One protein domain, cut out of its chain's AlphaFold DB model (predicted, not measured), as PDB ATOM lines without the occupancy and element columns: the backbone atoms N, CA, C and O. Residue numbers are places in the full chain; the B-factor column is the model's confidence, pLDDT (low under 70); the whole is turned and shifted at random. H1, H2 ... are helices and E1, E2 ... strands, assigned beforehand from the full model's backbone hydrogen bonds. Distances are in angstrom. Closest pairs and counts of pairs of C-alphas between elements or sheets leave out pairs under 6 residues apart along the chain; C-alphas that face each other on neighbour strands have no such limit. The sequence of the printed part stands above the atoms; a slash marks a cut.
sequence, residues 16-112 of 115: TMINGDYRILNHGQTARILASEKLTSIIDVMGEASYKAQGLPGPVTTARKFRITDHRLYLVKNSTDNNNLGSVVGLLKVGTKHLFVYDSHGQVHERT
ATOM      1  N   THR A  16     -19.866 -30.455 -40.955       92.31
ATOM      2  CA  THR A  16     -19.401 -29.801 -42.180       92.31
ATOM      3  C   THR A  16     -19.544 -28.287 -42.041       92.31
ATOM      4  O   THR A  16     -20.655 -27.778 -41.889       92.31
ATOM      5  N   MET A  17     -18.420 -27.567 -42.103       91.88
ATOM      6  CA  MET A  17     -18.386 -26.102 -42.112       91.88
ATOM      7  C   MET A  17     -18.456 -25.572 -43.546       91.88
ATOM      8  O   MET A  17     -17.723 -26.029 -44.423       91.88
ATOM      9  N   ILE A  18     -19.304 -24.572 -43.763       91.50
ATOM     10  CA  ILE A  18     -19.597 -23.985 -45.069       91.50
ATOM     11  C   ILE A  18     -19.538 -22.460 -44.946       91.50
ATOM     12  O   ILE A  18     -20.101 -21.895 -44.008       91.50
ATOM     13  N   ASN A  19     -18.889 -21.795 -45.900       89.94
ATOM     14  CA  ASN A  19     -18.907 -20.335 -46.052       89.94
ATOM     15  C   ASN A  19     -20.023 -19.880 -47.011       89.94
ATOM     16  O   ASN A  19     -20.559 -20.689 -47.771       89.94
ATOM     17  N   GLY A  20     -20.352 -18.583 -47.032       86.38
ATOM     18  CA  GLY A  20     -21.373 -18.025 -47.936       86.38
ATOM     19  C   GLY A  20     -21.141 -18.329 -49.428       86.38
ATOM     20  O   GLY A  20     -22.084 -18.526 -50.186       86.38
ATOM     21  N   ASP A  21     -19.891 -18.504 -49.852       86.31
ATOM     22  CA  ASP A  21     -19.508 -18.927 -51.211       86.31
ATOM     23  C   ASP A  21     -19.645 -20.448 -51.478       86.31
ATOM     24  O   ASP A  21     -19.249 -20.944 -52.534       86.31
ATOM     25  N   TYR A  22     -20.196 -21.190 -50.516       86.19
ATOM     26  CA  TYR A  22     -20.412 -22.643 -50.506       86.19
ATOM     27  C   TYR A  22     -19.122 -23.461 -50.615       86.19
ATOM     28  O   TYR A  22     -19.132 -24.625 -51.040       86.19
ATOM     29  N   ARG A  23     -17.997 -22.873 -50.203       83.31
ATOM     30  CA  ARG A  23     -16.771 -23.622 -49.947       83.31
ATOM     31  C   ARG A  23     -16.926 -24.393 -48.647       83.31
ATOM     32  O   ARG A  23     -17.215 -23.803 -47.604       83.31
ATOM     33  N   ILE A  24     -16.700 -25.704 -48.713       77.38
ATOM     34  CA  ILE A  24     -16.481 -26.499 -47.506       77.38
ATOM     35  C   ILE A  24     -15.064 -26.239 -47.018       77.38
ATOM     36  O   ILE A  24     -14.101 -26.420 -47.768       77.38
ATOM     37  N   LEU A  25     -14.951 -25.852 -45.753       67.31
ATOM     38  CA  LEU A  25     -13.678 -25.743 -45.060       67.31
ATOM     39  C   LEU A  25     -13.466 -26.994 -44.206       67.31
ATOM     40  O   LEU A  25     -14.202 -27.243 -43.252       67.31
ATOM     41  N   ASN A  26     -12.426 -27.754 -44.537       64.44
ATOM     42  CA  ASN A  26     -11.901 -28.819 -43.688       64.44
ATOM     43  C   ASN A  26     -10.653 -28.298 -42.970       64.44
ATOM     44  O   ASN A  26      -9.892 -27.512 -43.540       64.44
ATOM     45  N   HIS A  27     -10.399 -28.770 -41.752       54.28
ATOM     46  CA  HIS A  27      -9.103 -28.567 -41.103       54.28
ATOM     47  C   HIS A  27      -8.001 -29.189 -41.988       54.28
ATOM     48  O   HIS A  27      -7.897 -30.408 -42.088       54.28
ATOM     49  N   GLY A  28      -7.218 -28.352 -42.678       52.44
ATOM     50  CA  GLY A  28      -6.014 -28.765 -43.412       52.44
ATOM     51  C   GLY A  28      -6.185 -29.323 -44.836       52.44
ATOM     52  O   GLY A  28      -5.219 -29.872 -45.355       52.44
ATOM     53  N   GLN A  29      -7.344 -29.195 -45.499       56.59
ATOM     54  CA  GLN A  29      -7.519 -29.651 -46.896       56.59
ATOM     55  C   GLN A  29      -8.042 -28.557 -47.837       56.59
ATOM     56  O   GLN A  29      -8.682 -27.596 -47.412       56.59
ATOM     57  N   THR A  30      -7.791 -28.740 -49.138       56.44
ATOM     58  CA  THR A  30      -8.258 -27.876 -50.229       56.44
ATOM     59  C   THR A  30      -9.778 -27.719 -50.202       56.44
ATOM     60  O   THR A  30     -10.518 -28.704 -50.217       56.44
ATOM     61  N   ALA A  31     -10.243 -26.469 -50.197       63.84
ATOM     62  CA  ALA A  31     -11.661 -26.147 -50.219       63.84
ATOM     63  C   ALA A  31     -12.341 -26.717 -51.476       63.84
ATOM     64  O   ALA A  31     -11.936 -26.424 -52.603       63.84
ATOM     65  N   ARG A  32     -13.409 -27.500 -51.285       70.56
ATOM     66  CA  ARG A  32     -14.265 -27.994 -52.372       70.56
ATOM     67  C   ARG A  32     -15.500 -27.106 -52.485       70.56
ATOM     68  O   ARG A  32     -16.160 -26.834 -51.483       70.56
ATOM     69  N   ILE A  33     -15.826 -26.678 -53.703       67.88
ATOM     70  CA  ILE A  33     -17.076 -25.964 -53.990       67.88
ATOM     71  C   ILE A  33     -18.194 -27.003 -54.119       67.88
ATOM     72  O   ILE A  33     -18.129 -27.873 -54.986       67.88
ATOM     73  N   LEU A  34     -19.215 -26.909 -53.263       68.56
ATOM     74  CA  LEU A  34     -20.402 -27.775 -53.295       68.56
ATOM     75  C   LEU A  34     -21.676 -27.030 -53.704       68.56
ATOM     76  O   LEU A  34     -22.771 -27.424 -53.298       68.56
ATOM     77  N   ALA A  35     -21.549 -25.963 -54.496       65.12
ATOM     78  CA  ALA A  35     -22.677 -25.202 -55.026       65.12
ATOM     79  C   ALA A  35     -23.625 -26.088 -55.853       65.12
ATOM     80  O   ALA A  35     -23.540 -26.168 -57.070       65.12
ATOM     81  N   SER A  36     -24.528 -26.765 -55.148       81.94
ATOM     82  CA  SER A  36     -25.476 -27.746 -55.649       81.94
ATOM     83  C   SER A  36     -26.856 -27.434 -55.088       81.94
ATOM     84  O   SER A  36     -27.000 -26.896 -53.985       81.94
ATOM     85  N   GLU A  37     -27.884 -27.786 -55.847       91.06
ATOM     86  CA  GLU A  37     -29.283 -27.635 -55.436       91.06
ATOM     87  C   GLU A  37     -29.583 -28.409 -54.143       91.06
ATOM     88  O   GLU A  37     -30.337 -27.931 -53.299       91.06
ATOM     89  N   LYS A  38     -28.908 -29.547 -53.933       93.12
ATOM     90  CA  LYS A  38     -29.006 -30.358 -52.711       93.12
ATOM     91  C   LYS A  38     -28.581 -29.585 -51.464       93.12
ATOM     92  O   LYS A  38     -29.299 -29.592 -50.470       93.12
ATOM     93  N   LEU A  39     -27.447 -28.881 -51.513       93.12
ATOM     94  CA  LEU A  39     -26.981 -28.095 -50.370       93.12
ATOM     95  C   LEU A  39     -27.895 -26.893 -50.095       93.12
ATOM     96  O   LEU A  39     -28.219 -26.621 -48.942       93.12
ATOM     97  N   THR A  40     -28.345 -26.206 -51.149       95.06
ATOM     98  CA  THR A  40     -29.355 -25.137 -51.048       95.06
ATOM     99  C   THR A  40     -30.607 -25.655 -50.331       95.06
ATOM    100  O   THR A  40     -31.049 -25.050 -49.358       95.06
ATOM    101  N   SER A  41     -31.116 -26.820 -50.750       96.44
ATOM    102  CA  SER A  41     -32.275 -27.472 -50.136       96.44
ATOM    103  C   SER A  41     -32.042 -27.799 -48.659       96.44
ATOM    104  O   SER A  41     -32.896 -27.473 -47.838       96.44
ATOM    105  N   ILE A  42     -30.880 -28.354 -48.288       96.75
ATOM    106  CA  ILE A  42     -30.551 -28.609 -46.876       96.75
ATOM    107  C   ILE A  42     -30.633 -27.318 -46.055       96.75
ATOM    108  O   ILE A  42     -31.292 -27.296 -45.018       96.75
ATOM    109  N   ILE A  43     -29.993 -26.237 -46.511       96.62
ATOM    110  CA  ILE A  43     -29.962 -24.967 -45.769       96.62
ATOM    111  C   ILE A  43     -31.370 -24.389 -45.614       96.62
ATOM    112  O   ILE A  43     -31.718 -23.939 -44.523       96.62
ATOM    113  N   ASP A  44     -32.176 -24.402 -46.676       97.62
ATOM    114  CA  ASP A  44     -33.527 -23.841 -46.640       97.62
ATOM    115  C   ASP A  44     -34.460 -24.657 -45.740       97.62
ATOM    116  O   ASP A  44     -35.151 -24.073 -44.910       97.62
ATOM    117  N   VAL A  45     -34.438 -25.992 -45.816       98.06
ATOM    118  CA  VAL A  45     -35.293 -26.832 -44.960       98.06
ATOM    119  C   VAL A  45     -34.850 -26.759 -43.492       98.06
ATOM    120  O   VAL A  45     -35.691 -26.640 -42.599       98.06
ATOM    121  N   MET A  46     -33.544 -26.751 -43.210       98.12
ATOM    122  CA  MET A  46     -33.048 -26.580 -41.838       98.12
ATOM    123  C   MET A  46     -33.346 -25.177 -41.291       98.12
ATOM    124  O   MET A  46     -33.688 -25.027 -40.119       98.12
ATOM    125  N   GLY A  47     -33.259 -24.143 -42.134       97.81
ATOM    126  CA  GLY A  47     -33.664 -22.780 -41.797       97.81
ATOM    127  C   GLY A  47     -35.160 -22.673 -41.497       97.81
ATOM    128  O   GLY A  47     -35.539 -22.032 -40.514       97.81
ATOM    129  N   GLU A  48     -35.990 -23.354 -42.294       98.12
ATOM    130  CA  GLU A  48     -37.440 -23.478 -42.117       98.12
ATOM    131  C   GLU A  48     -37.777 -24.166 -40.776       98.12
ATOM    132  O   GLU A  48     -38.596 -23.686 -39.994       98.12
ATOM    133  N   ALA A  49     -37.103 -25.272 -40.458       97.94
ATOM    134  CA  ALA A  49     -37.278 -25.964 -39.181       97.94
ATOM    135  C   ALA A  49     -36.863 -25.085 -37.987       97.94
ATOM    136  O   ALA A  49     -37.575 -25.011 -36.984       97.94
ATOM    137  N   SER A  50     -35.736 -24.378 -38.114       97.94
ATOM    138  CA  SER A  50     -35.173 -23.537 -37.057       97.94
ATOM    139  C   SER A  50     -36.078 -22.358 -36.684       97.94
ATOM    140  O   SER A  50     -36.251 -22.093 -35.494       97.94
ATOM    141  N   TYR A  51     -36.679 -21.654 -37.654       97.75
ATOM    142  CA  TYR A  51     -37.540 -20.506 -37.331       97.75
ATOM    143  C   TYR A  51     -38.887 -20.945 -36.741       97.75
ATOM    144  O   TYR A  51     -39.378 -20.275 -35.835       97.75
ATOM    145  N   LYS A  52     -39.447 -22.082 -37.195       97.94
ATOM    146  CA  LYS A  52     -40.659 -22.674 -36.604       97.94
ATOM    147  C   LYS A  52     -40.434 -23.040 -35.144       97.94
ATOM    148  O   LYS A  52     -41.240 -22.669 -34.300       97.94
ATOM    149  N   ALA A  53     -39.314 -23.700 -34.842       97.50
ATOM    150  CA  ALA A  53     -38.954 -24.071 -33.474       97.50
ATOM    151  C   ALA A  53     -38.784 -22.855 -32.544       97.50
ATOM    152  O   ALA A  53     -39.059 -22.950 -31.353       97.50
ATOM    153  N   GLN A  54     -38.360 -21.709 -33.088       97.94
ATOM    154  CA  GLN A  54     -38.188 -20.454 -32.347       97.94
ATOM    155  C   GLN A  54     -39.444 -19.562 -32.326       97.94
ATOM    156  O   GLN A  54     -39.418 -18.507 -31.699       97.94
ATOM    157  N   GLY A  55     -40.523 -19.931 -33.028       97.38
ATOM    158  CA  GLY A  55     -41.730 -19.101 -33.135       97.38
ATOM    159  C   GLY A  55     -41.513 -17.770 -33.866       97.38
ATOM    160  O   GLY A  55     -42.194 -16.787 -33.581       97.38
ATOM    161  N   LEU A  56     -40.547 -17.708 -34.788       97.44
ATOM    162  CA  LEU A  56     -40.252 -16.496 -35.555       97.44
ATOM    163  C   LEU A  56     -41.282 -16.289 -36.686       97.44
ATOM    164  O   LEU A  56     -41.859 -17.255 -37.180       97.44
ATOM    165  N   PRO A  57     -41.480 -15.052 -37.180       96.06
ATOM    166  CA  PRO A  57     -42.419 -14.773 -38.275       96.06
ATOM    167  C   PRO A  57     -41.949 -15.281 -39.650       96.06
ATOM    168  O   PRO A  57     -42.712 -15.263 -40.611       96.06
ATOM    169  N   GLY A  58     -40.690 -15.710 -39.776       95.94
ATOM    170  CA  GLY A  58     -40.152 -16.291 -41.001       95.94
ATOM    171  C   GLY A  58     -38.676 -16.679 -40.879       95.94
ATOM    172  O   GLY A  58     -38.017 -16.337 -39.891       95.94
ATOM    173  N   PRO A  59     -38.117 -17.372 -41.887       96.44
ATOM    174  CA  PRO A  59     -36.758 -17.894 -41.824       96.44
ATOM    175  C   PRO A  59     -35.698 -16.784 -41.850       96.44
ATOM    176  O   PRO A  59     -35.550 -16.019 -42.812       96.44
ATOM    177  N   VAL A  60     -34.890 -16.731 -40.788       95.38
ATOM    178  CA  VAL A  60     -33.704 -15.854 -40.684       95.38
ATOM    179  C   VAL A  60     -32.459 -16.459 -41.340       95.38
ATOM    180  O   VAL A  60     -31.473 -15.758 -41.578       95.38
ATOM    181  N   THR A  61     -32.503 -17.750 -41.662       96.38
ATOM    182  CA  THR A  61     -31.462 -18.482 -42.385       96.38
ATOM    183  C   THR A  61     -32.085 -19.075 -43.639       96.38
ATOM    184  O   THR A  61     -33.002 -19.877 -43.542       96.38
ATOM    185  N   THR A  62     -31.603 -18.648 -44.804       96.94
ATOM    186  CA  THR A  62     -31.940 -19.235 -46.107       96.94
ATOM    187  C   THR A  62     -30.674 -19.308 -46.942       96.94
ATOM    188  O   THR A  62     -29.761 -18.494 -46.760       96.94
ATOM    189  N   ALA A  63     -30.626 -20.234 -47.889       95.00
ATOM    190  CA  ALA A  63     -29.530 -20.406 -48.827       95.00
ATOM    191  C   ALA A  63     -29.211 -19.098 -49.568       95.00
ATOM    192  O   ALA A  63     -28.044 -18.720 -49.692       95.00
ATOM    193  N   ARG A  64     -30.250 -18.358 -49.982       93.88
ATOM    194  CA  ARG A  64     -30.126 -17.046 -50.636       93.88
ATOM    195  C   ARG A  64     -29.506 -15.986 -49.722       93.88
ATOM    196  O   ARG A  64     -28.593 -15.294 -50.159       93.88
ATOM    197  N   LYS A  65     -29.992 -15.843 -48.480       93.31
ATOM    198  CA  LYS A  65     -29.450 -14.866 -47.514       93.31
ATOM    199  C   LYS A  65     -28.013 -15.209 -47.132       93.31
ATOM    200  O   LYS A  65     -27.199 -14.314 -46.980       93.31
ATOM    201  N   PHE A  66     -27.710 -16.496 -47.005       93.62
ATOM    202  CA  PHE A  66     -26.386 -16.987 -46.646       93.62
ATOM    203  C   PHE A  66     -25.335 -16.725 -47.736       93.62
ATOM    204  O   PHE A  66     -24.211 -16.362 -47.415       93.62
ATOM    205  N   ARG A  67     -25.697 -16.826 -49.026       90.56
ATOM    206  CA  ARG A  67     -24.753 -16.595 -50.139       90.56
ATOM    207  C   ARG A  67     -24.165 -15.189 -50.213       90.56
ATOM    208  O   ARG A  67     -23.128 -14.996 -50.836       90.56
ATOM    209  N   ILE A  68     -24.856 -14.215 -49.638       89.06
ATOM    210  CA  ILE A  68     -24.495 -12.797 -49.718       89.06
ATOM    211  C   ILE A  68     -23.885 -12.271 -48.412       89.06
ATOM    212  O   ILE A  68     -23.763 -11.060 -48.247       89.06
ATOM    213  N   THR A  69     -23.536 -13.154 -47.471       89.25
ATOM    214  CA  THR A  69     -22.908 -12.783 -46.197       89.25
ATOM    215  C   THR A  69     -21.542 -13.445 -46.025       89.25
ATOM    216  O   THR A  69     -21.202 -14.422 -46.686       89.25
ATOM    217  N   ASP A  70     -20.764 -12.915 -45.087       89.06
ATOM    218  CA  ASP A  70     -19.517 -13.482 -44.560       89.06
ATOM    219  C   ASP A  70     -19.766 -14.542 -43.468       89.06
ATOM    220  O   ASP A  70     -18.866 -14.911 -42.711       89.06
ATOM    221  N   HIS A  71     -21.010 -15.017 -43.350       93.25
ATOM    222  CA  HIS A  71     -21.404 -15.969 -42.319       93.25
ATOM    223  C   HIS A  71     -20.819 -17.349 -42.594       93.25
ATOM    224  O   HIS A  71     -20.469 -17.702 -43.723       93.25
ATOM    225  N   ARG A  72     -20.784 -18.159 -41.538       93.81
ATOM    226  CA  ARG A  72     -20.439 -19.577 -41.606       93.81
ATOM    227  C   ARG A  72     -21.607 -20.407 -41.109       93.81
ATOM    228  O   ARG A  72     -22.265 -20.046 -40.131       93.81
ATOM    229  N   LEU A  73     -21.848 -21.521 -41.783       95.06
ATOM    230  CA  LEU A  73     -22.773 -22.556 -41.347       95.06
ATOM    231  C   LEU A  73     -21.986 -23.788 -40.925       95.06
ATOM    232  O   LEU A  73     -21.089 -24.222 -41.640       95.06
ATOM    233  N   TYR A  74     -22.371 -24.375 -39.803       95.56
ATOM    234  CA  TYR A  74     -21.958 -25.707 -39.391       95.56
ATOM    235  C   TYR A  74     -23.184 -26.608 -39.470       95.56
ATOM    236  O   TYR A  74     -24.172 -26.382 -38.769       95.56
ATOM    237  N   LEU A  75     -23.131 -27.598 -40.353       95.69
ATOM    238  CA  LEU A  75     -24.159 -28.622 -40.487       95.69
ATOM    239  C   LEU A  75     -23.678 -29.890 -39.804       95.69
ATOM    240  O   LEU A  75     -22.581 -30.363 -40.100       95.69
ATOM    241  N   VAL A  76     -24.509 -30.438 -38.923       96.94
ATOM    242  CA  VAL A  76     -24.253 -31.720 -38.266       96.94
ATOM    243  C   VAL A  76     -25.092 -32.785 -38.955       96.94
ATOM    244  O   VAL A  76     -26.295 -32.585 -39.136       96.94
ATOM    245  N   LYS A  77     -24.487 -33.911 -39.328       96.56
ATOM    246  CA  LYS A  77     -25.178 -35.083 -39.870       96.56
ATOM    247  C   LYS A  77     -24.984 -36.306 -38.982       96.56
ATOM    248  O   LYS A  77     -23.972 -36.434 -38.304       96.56
ATOM    249  N   ASN A  78     -25.915 -37.242 -39.088       97.62
ATOM    250  CA  ASN A  78     -25.731 -38.622 -38.672       97.62
ATOM    251  C   ASN A  78     -25.657 -39.483 -39.939       97.62
ATOM    252  O   ASN A  78     -26.582 -39.464 -40.749       97.62
ATOM    253  N   SER A  79     -24.548 -40.193 -40.152       96.19
ATOM    254  CA  SER A  79     -24.297 -40.913 -41.407       96.19
ATOM    255  C   SER A  79     -25.023 -42.249 -41.527       96.19
ATOM    256  O   SER A  79     -25.211 -42.718 -42.647       96.19
ATOM    257  N   THR A  80     -25.408 -42.866 -40.409       96.75
ATOM    258  CA  THR A  80     -26.014 -44.210 -40.398       96.75
ATOM    259  C   THR A  80     -27.537 -44.188 -40.509       96.75
ATOM    260  O   THR A  80     -28.146 -45.221 -40.781       96.75
ATOM    261  N   ASP A  81     -28.159 -43.024 -40.324       95.44
ATOM    262  CA  ASP A  81     -29.606 -42.860 -40.466       95.44
ATOM    263  C   ASP A  81     -30.078 -43.107 -41.907       95.44
ATOM    264  O   ASP A  81     -29.283 -43.119 -42.853       95.44
ATOM    265  N   ASN A  82     -31.396 -43.263 -42.075       94.38
ATOM    266  CA  ASN A  82     -32.057 -43.365 -43.376       94.38
ATOM    267  C   ASN A  82     -31.408 -44.422 -44.294       94.38
ATOM    268  O   ASN A  82     -30.990 -44.128 -45.412       94.38
ATOM    269  N   ASN A  83     -31.256 -45.654 -43.796       94.94
ATOM    270  CA  ASN A  83     -30.618 -46.759 -44.524       94.94
ATOM    271  C   ASN A  83     -29.205 -46.417 -45.051       94.94
ATOM    272  O   ASN A  83     -28.866 -46.747 -46.186       94.94
ATOM    273  N   ASN A  84     -28.378 -45.760 -44.229       94.88
ATOM    274  CA  ASN A  84     -27.035 -45.262 -44.576       94.88
ATOM    275  C   ASN A  84     -26.996 -44.142 -45.635       94.88
ATOM    276  O   ASN A  84     -25.918 -43.806 -46.128       94.88
ATOM    277  N   LEU A  85     -28.135 -43.524 -45.968       95.12
ATOM    278  CA  LEU A  85     -28.169 -42.283 -46.757       95.12
ATOM    279  C   LEU A  85     -27.904 -41.045 -45.889       95.12
ATOM    280  O   LEU A  85     -27.671 -39.956 -46.412       95.12
ATOM    281  N   GLY A  86     -27.924 -41.211 -44.568       96.94
ATOM    282  CA  GLY A  86     -27.679 -40.170 -43.589       96.94
ATOM    283  C   GLY A  86     -28.853 -39.209 -43.397       96.94
ATOM    284  O   GLY A  86     -29.793 -39.125 -44.192       96.94
ATOM    285  N   SER A  87     -28.785 -38.454 -42.306       97.69
ATOM    286  CA  SER A  87     -29.752 -37.420 -41.951       97.69
ATOM    287  C   SER A  87     -29.023 -36.180 -41.426       97.69
ATOM    288  O   SER A  87     -27.928 -36.274 -40.873       97.69
ATOM    289  N   VAL A  88     -29.608 -34.995 -41.600       98.00
ATOM    290  CA  VAL A  88     -29.085 -33.753 -41.006       98.00
ATOM    291  C   VAL A  88     -29.679 -33.586 -39.611       98.00
ATOM    292  O   VAL A  88     -30.898 -33.521 -39.458       98.00
ATOM    293  N   VAL A  89     -28.827 -33.526 -38.594       97.56
ATOM    294  CA  VAL A  89     -29.211 -33.410 -37.180       97.56
ATOM    295  C   VAL A  89     -29.495 -31.958 -36.813       97.56
ATOM    296  O   VAL A  89     -30.489 -31.668 -36.153       97.56
ATOM    297  N   GLY A  90     -28.644 -31.030 -37.259       96.44
ATOM    298  CA  GLY A  90     -28.714 -29.640 -36.822       96.44
ATOM    299  C   GLY A  90     -27.915 -28.673 -37.688       96.44
ATOM    300  O   GLY A  90     -27.130 -29.072 -38.550       96.44
ATOM    301  N   LEU A  91     -28.145 -27.384 -37.438       96.19
ATOM    302  CA  LEU A  91     -27.493 -26.263 -38.105       96.19
ATOM    303  C   LEU A  91     -27.118 -25.209 -37.061       96.19
ATOM    304  O   LEU A  91     -27.972 -24.776 -36.288       96.19
ATOM    305  N   LEU A  92     -25.869 -24.746 -37.093       96.81
ATOM    306  CA  LEU A  92     -25.407 -23.553 -36.384       96.81
ATOM    307  C   LEU A  92     -24.947 -22.512 -37.407       96.81
ATOM    308  O   LEU A  92     -24.120 -22.809 -38.266       96.81
ATOM    309  N   LYS A  93     -25.464 -21.286 -37.305       96.50
ATOM    310  CA  LYS A  93     -25.029 -20.145 -38.117       96.50
ATOM    311  C   LYS A  93     -24.313 -19.144 -37.229       96.50
ATOM    312  O   LYS A  93     -24.914 -18.690 -36.265       96.50
ATOM    313  N   VAL A  94     -23.100 -18.770 -37.613       96.12
ATOM    314  CA  VAL A  94     -22.311 -17.737 -36.932       96.12
ATOM    315  C   VAL A  94     -21.880 -16.660 -37.912       96.12
ATOM    316  O   VAL A  94     -21.783 -16.896 -39.123       96.12
ATOM    317  N   GLY A  95     -21.582 -15.475 -37.399       94.12
ATOM    318  CA  GLY A  95     -21.066 -14.389 -38.222       94.12
ATOM    319  C   GLY A  95     -20.617 -13.196 -37.403       94.12
ATOM    320  O   GLY A  95     -21.169 -12.902 -36.344       94.12
ATOM    321  N   THR A  96     -19.621 -12.483 -37.915       94.50
ATOM    322  CA  THR A  96     -19.187 -11.218 -37.332       94.50
ATOM    323  C   THR A  96     -20.247 -10.145 -37.540       94.50
ATOM    324  O   THR A  96     -20.850 -10.028 -38.613       94.50
ATOM    325  N   LYS A  97     -20.513  -9.361 -36.496       93.56
ATOM    326  CA  LYS A  97     -21.460  -8.243 -36.551       93.56
ATOM    327  C   LYS A  97     -20.862  -7.027 -35.877       93.56
ATOM    328  O   LYS A  97     -20.358  -7.136 -34.771       93.56
ATOM    329  N   HIS A  98     -20.952  -5.876 -36.536       95.81
ATOM    330  CA  HIS A  98     -20.693  -4.588 -35.901       95.81
ATOM    331  C   HIS A  98     -21.890  -4.242 -35.017       95.81
ATOM    332  O   HIS A  98     -23.006  -4.089 -35.517       95.81
ATOM    333  N   LEU A  99     -21.663  -4.193 -33.708       96.81
ATOM    334  CA  LEU A  99     -22.686  -4.007 -32.688       96.81
ATOM    335  C   LEU A  99     -22.323  -2.832 -31.778       96.81
ATOM    336  O   LEU A  99     -21.158  -2.631 -31.431       96.81
ATOM    337  N   PHE A 100     -23.354  -2.120 -31.336       97.19
ATOM    338  CA  PHE A 100     -23.287  -1.164 -30.237       97.19
ATOM    339  C   PHE A 100     -23.829  -1.863 -28.989       97.19
ATOM    340  O   PHE A 100     -25.024  -2.145 -28.906       97.19
ATOM    341  N   VAL A 101     -22.942  -2.213 -28.060       96.38
ATOM    342  CA  VAL A 101     -23.257  -3.032 -26.881       96.38
ATOM    343  C   VAL A 101     -23.185  -2.168 -25.629       96.38
ATOM    344  O   VAL A 101     -22.233  -1.412 -25.456       96.38
ATOM    345  N   TYR A 102     -24.182  -2.288 -24.756       97.06
ATOM    346  CA  TYR A 102     -24.173  -1.640 -23.447       97.06
ATOM    347  C   TYR A 102     -23.360  -2.466 -22.450       97.06
ATOM    348  O   TYR A 102     -23.511  -3.687 -22.387       97.06
ATOM    349  N   ASP A 103     -22.515  -1.805 -21.663       95.94
ATOM    350  CA  ASP A 103     -21.898  -2.421 -20.488       95.94
ATOM    351  C   ASP A 103     -22.828  -2.389 -19.261       95.94
ATOM    352  O   ASP A 103     -23.954  -1.882 -19.302       95.94
ATOM    353  N   SER A 104     -22.352  -2.931 -18.138       96.75
ATOM    354  CA  SER A 104     -23.090  -2.957 -16.870       96.75
ATOM    355  C   SER A 104     -23.359  -1.572 -16.266       96.75
ATOM    356  O   SER A 104     -24.169  -1.467 -15.349       96.75
ATOM    357  N   HIS A 105     -22.694  -0.521 -16.751       96.94
ATOM    358  CA  HIS A 105     -22.897   0.868 -16.337       96.94
ATOM    359  C   HIS A 105     -23.794   1.643 -17.314       96.94
ATOM    360  O   HIS A 105     -24.013   2.840 -17.126       96.94
ATOM    361  N   GLY A 106     -24.332   0.979 -18.345       95.88
ATOM    362  CA  GLY A 106     -25.176   1.604 -19.360       95.88
ATOM    363  C   GLY A 106     -24.400   2.439 -20.381       95.88
ATOM    364  O   GLY A 106     -25.014   3.197 -21.130       95.88
ATOM    365  N   GLN A 107     -23.071   2.314 -20.445       97.19
ATOM    366  CA  GLN A 107     -22.266   2.977 -21.466       97.19
ATOM    367  C   GLN A 107     -22.224   2.135 -22.746       97.19
ATOM    368  O   GLN A 107     -22.107   0.910 -22.703       97.19
ATOM    369  N   VAL A 108     -22.332   2.804 -23.897       97.75
ATOM    370  CA  VAL A 108     -22.313   2.164 -25.218       97.75
ATOM    371  C   VAL A 108     -20.881   1.964 -25.700       97.75
ATOM    372  O   VAL A 108     -20.088   2.903 -25.725       97.75
ATOM    373  N   HIS A 109     -20.591   0.756 -26.175       96.88
ATOM    374  CA  HIS A 109     -19.318   0.367 -26.768       96.88
ATOM    375  C   HIS A 109     -19.529  -0.214 -28.162       96.88
ATOM    376  O   HIS A 109     -20.308  -1.150 -28.341       96.88
ATOM    377  N   GLU A 110     -18.788   0.287 -29.147       97.69
ATOM    378  CA  GLU A 110     -18.729  -0.341 -30.468       97.69
ATOM    379  C   GLU A 110     -17.809  -1.571 -30.426       97.69
ATOM    380  O   GLU A 110     -16.682  -1.514 -29.917       97.69
ATOM    381  N   ARG A 111     -18.301  -2.709 -30.921       95.88
ATOM    382  CA  ARG A 111     -17.574  -3.985 -30.966       95.88
ATOM    383  C   ARG A 111     -17.920  -4.752 -32.242       95.88
ATOM    384  O   ARG A 111     -19.036  -4.653 -32.743       95.88
ATOM    385  N   THR A 112     -16.995  -5.595 -32.702       96.31
ATOM    386  CA  THR A 112     -17.228  -6.530 -33.819       96.31
ATOM    387  C   THR A 112     -17.050  -7.985 -33.369       96.31
ATOM    388  O   THR A 112     -16.079  -8.634 -33.762       96.31
TER     389      THR A 112
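Overview. This is residues 16 to 112 of the 115 residues of the protein "Hypothetical protein" of Rotaria sp. Silwood2 (UniProt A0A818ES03). What does the model look like? A strongly twisted sheet of five strands, E3 E2 E1 E4 E5, has the long helix H1 crossing one face near its E5 edge, while the hairpin E6 and E7 makes a separate small head beyond the end of E5. Beyond the other end of E4 and E5, residues 80 to 85, with H3, stick out. What is it made of? The printed part has 97 residues, with E1 E2 E3 H1 H2 E4 H3 E5 E6 E7 in that order, of mixed class, both sheets antiparallel. How large is it? It is loose, with a radius of gyration of the C-alphas of 16.4 A, and spans 56 by 36 by 23 A.

Arrangement. How do the first strands pair? E1, residues 16 to 19, forms a hairpin with E2, residues 23 to 26, with N 25 and O 17 3.1 A apart, within hydrogen-bond range. E2 forms another with E3, residues 29 to 33, with N 24 and O 32 at 3.0 A; the three are a meander, each strand the antiparallel neighbour of the one before. What continues the sheet? E4, residues 72 to 78, is antiparallel to E1 at 158 degrees, with N 18 and O 73 at 2.8 A. The edge strand E5, residues 87 to 94, is antiparallel to E4 at 161 degrees, with N 74 and O 92 at 2.8 A. Where are the helices? H1, residues 37 to 53, is on one face, making two layers, helix over sheet: at a height of 9.2 A it lies over E5 and, only just, with 3 C-alphas, over E4, and runs across the strands, at 77 degrees to E5 on the local plane; the closest C-alphas of H1 and E5 are those of Met 46 and Leu 91, 6.7 A apart. H2, residues 63 to 67, only grazes the sheet with residues 66 to 67, and touches H1 at its residues 40 to 44 alone, the closest C-alphas being those of Thr 40 and Ala 63, 5.2 A apart. H3, residues 81 to 84, is not on the sheet; every O i to N i+4 pair is within hydrogen-bond range in H1 and H2, and H3 is too short for one. What of the last strands? E6, residues 99 to 102, and E7, residues 108 to 111, form an antiparallel hairpin, with N 101 and O 109 at 2.9 A, and E6 is apart from E5.

Along the chain. Where do the elements begin and end? E1 begins at C-alpha 16, (-19.401, -29.801, -42.180), and E7 ends at C-alpha 111, (-17.574, -3.985, -30.966). Which are longest? H1 measures 24.3 A, E5 21.6 A and E4 20.0 A from first to last C-alpha.

Size, cuts and confidence. Which C-alphas are farthest apart? Those of Asn 83 and His 105, 55.9 A. Is anything cut, long or uncertain? The printed part has no cut and no long link; residues 25 to 31 and 33 to 35 have pLDDT under 70.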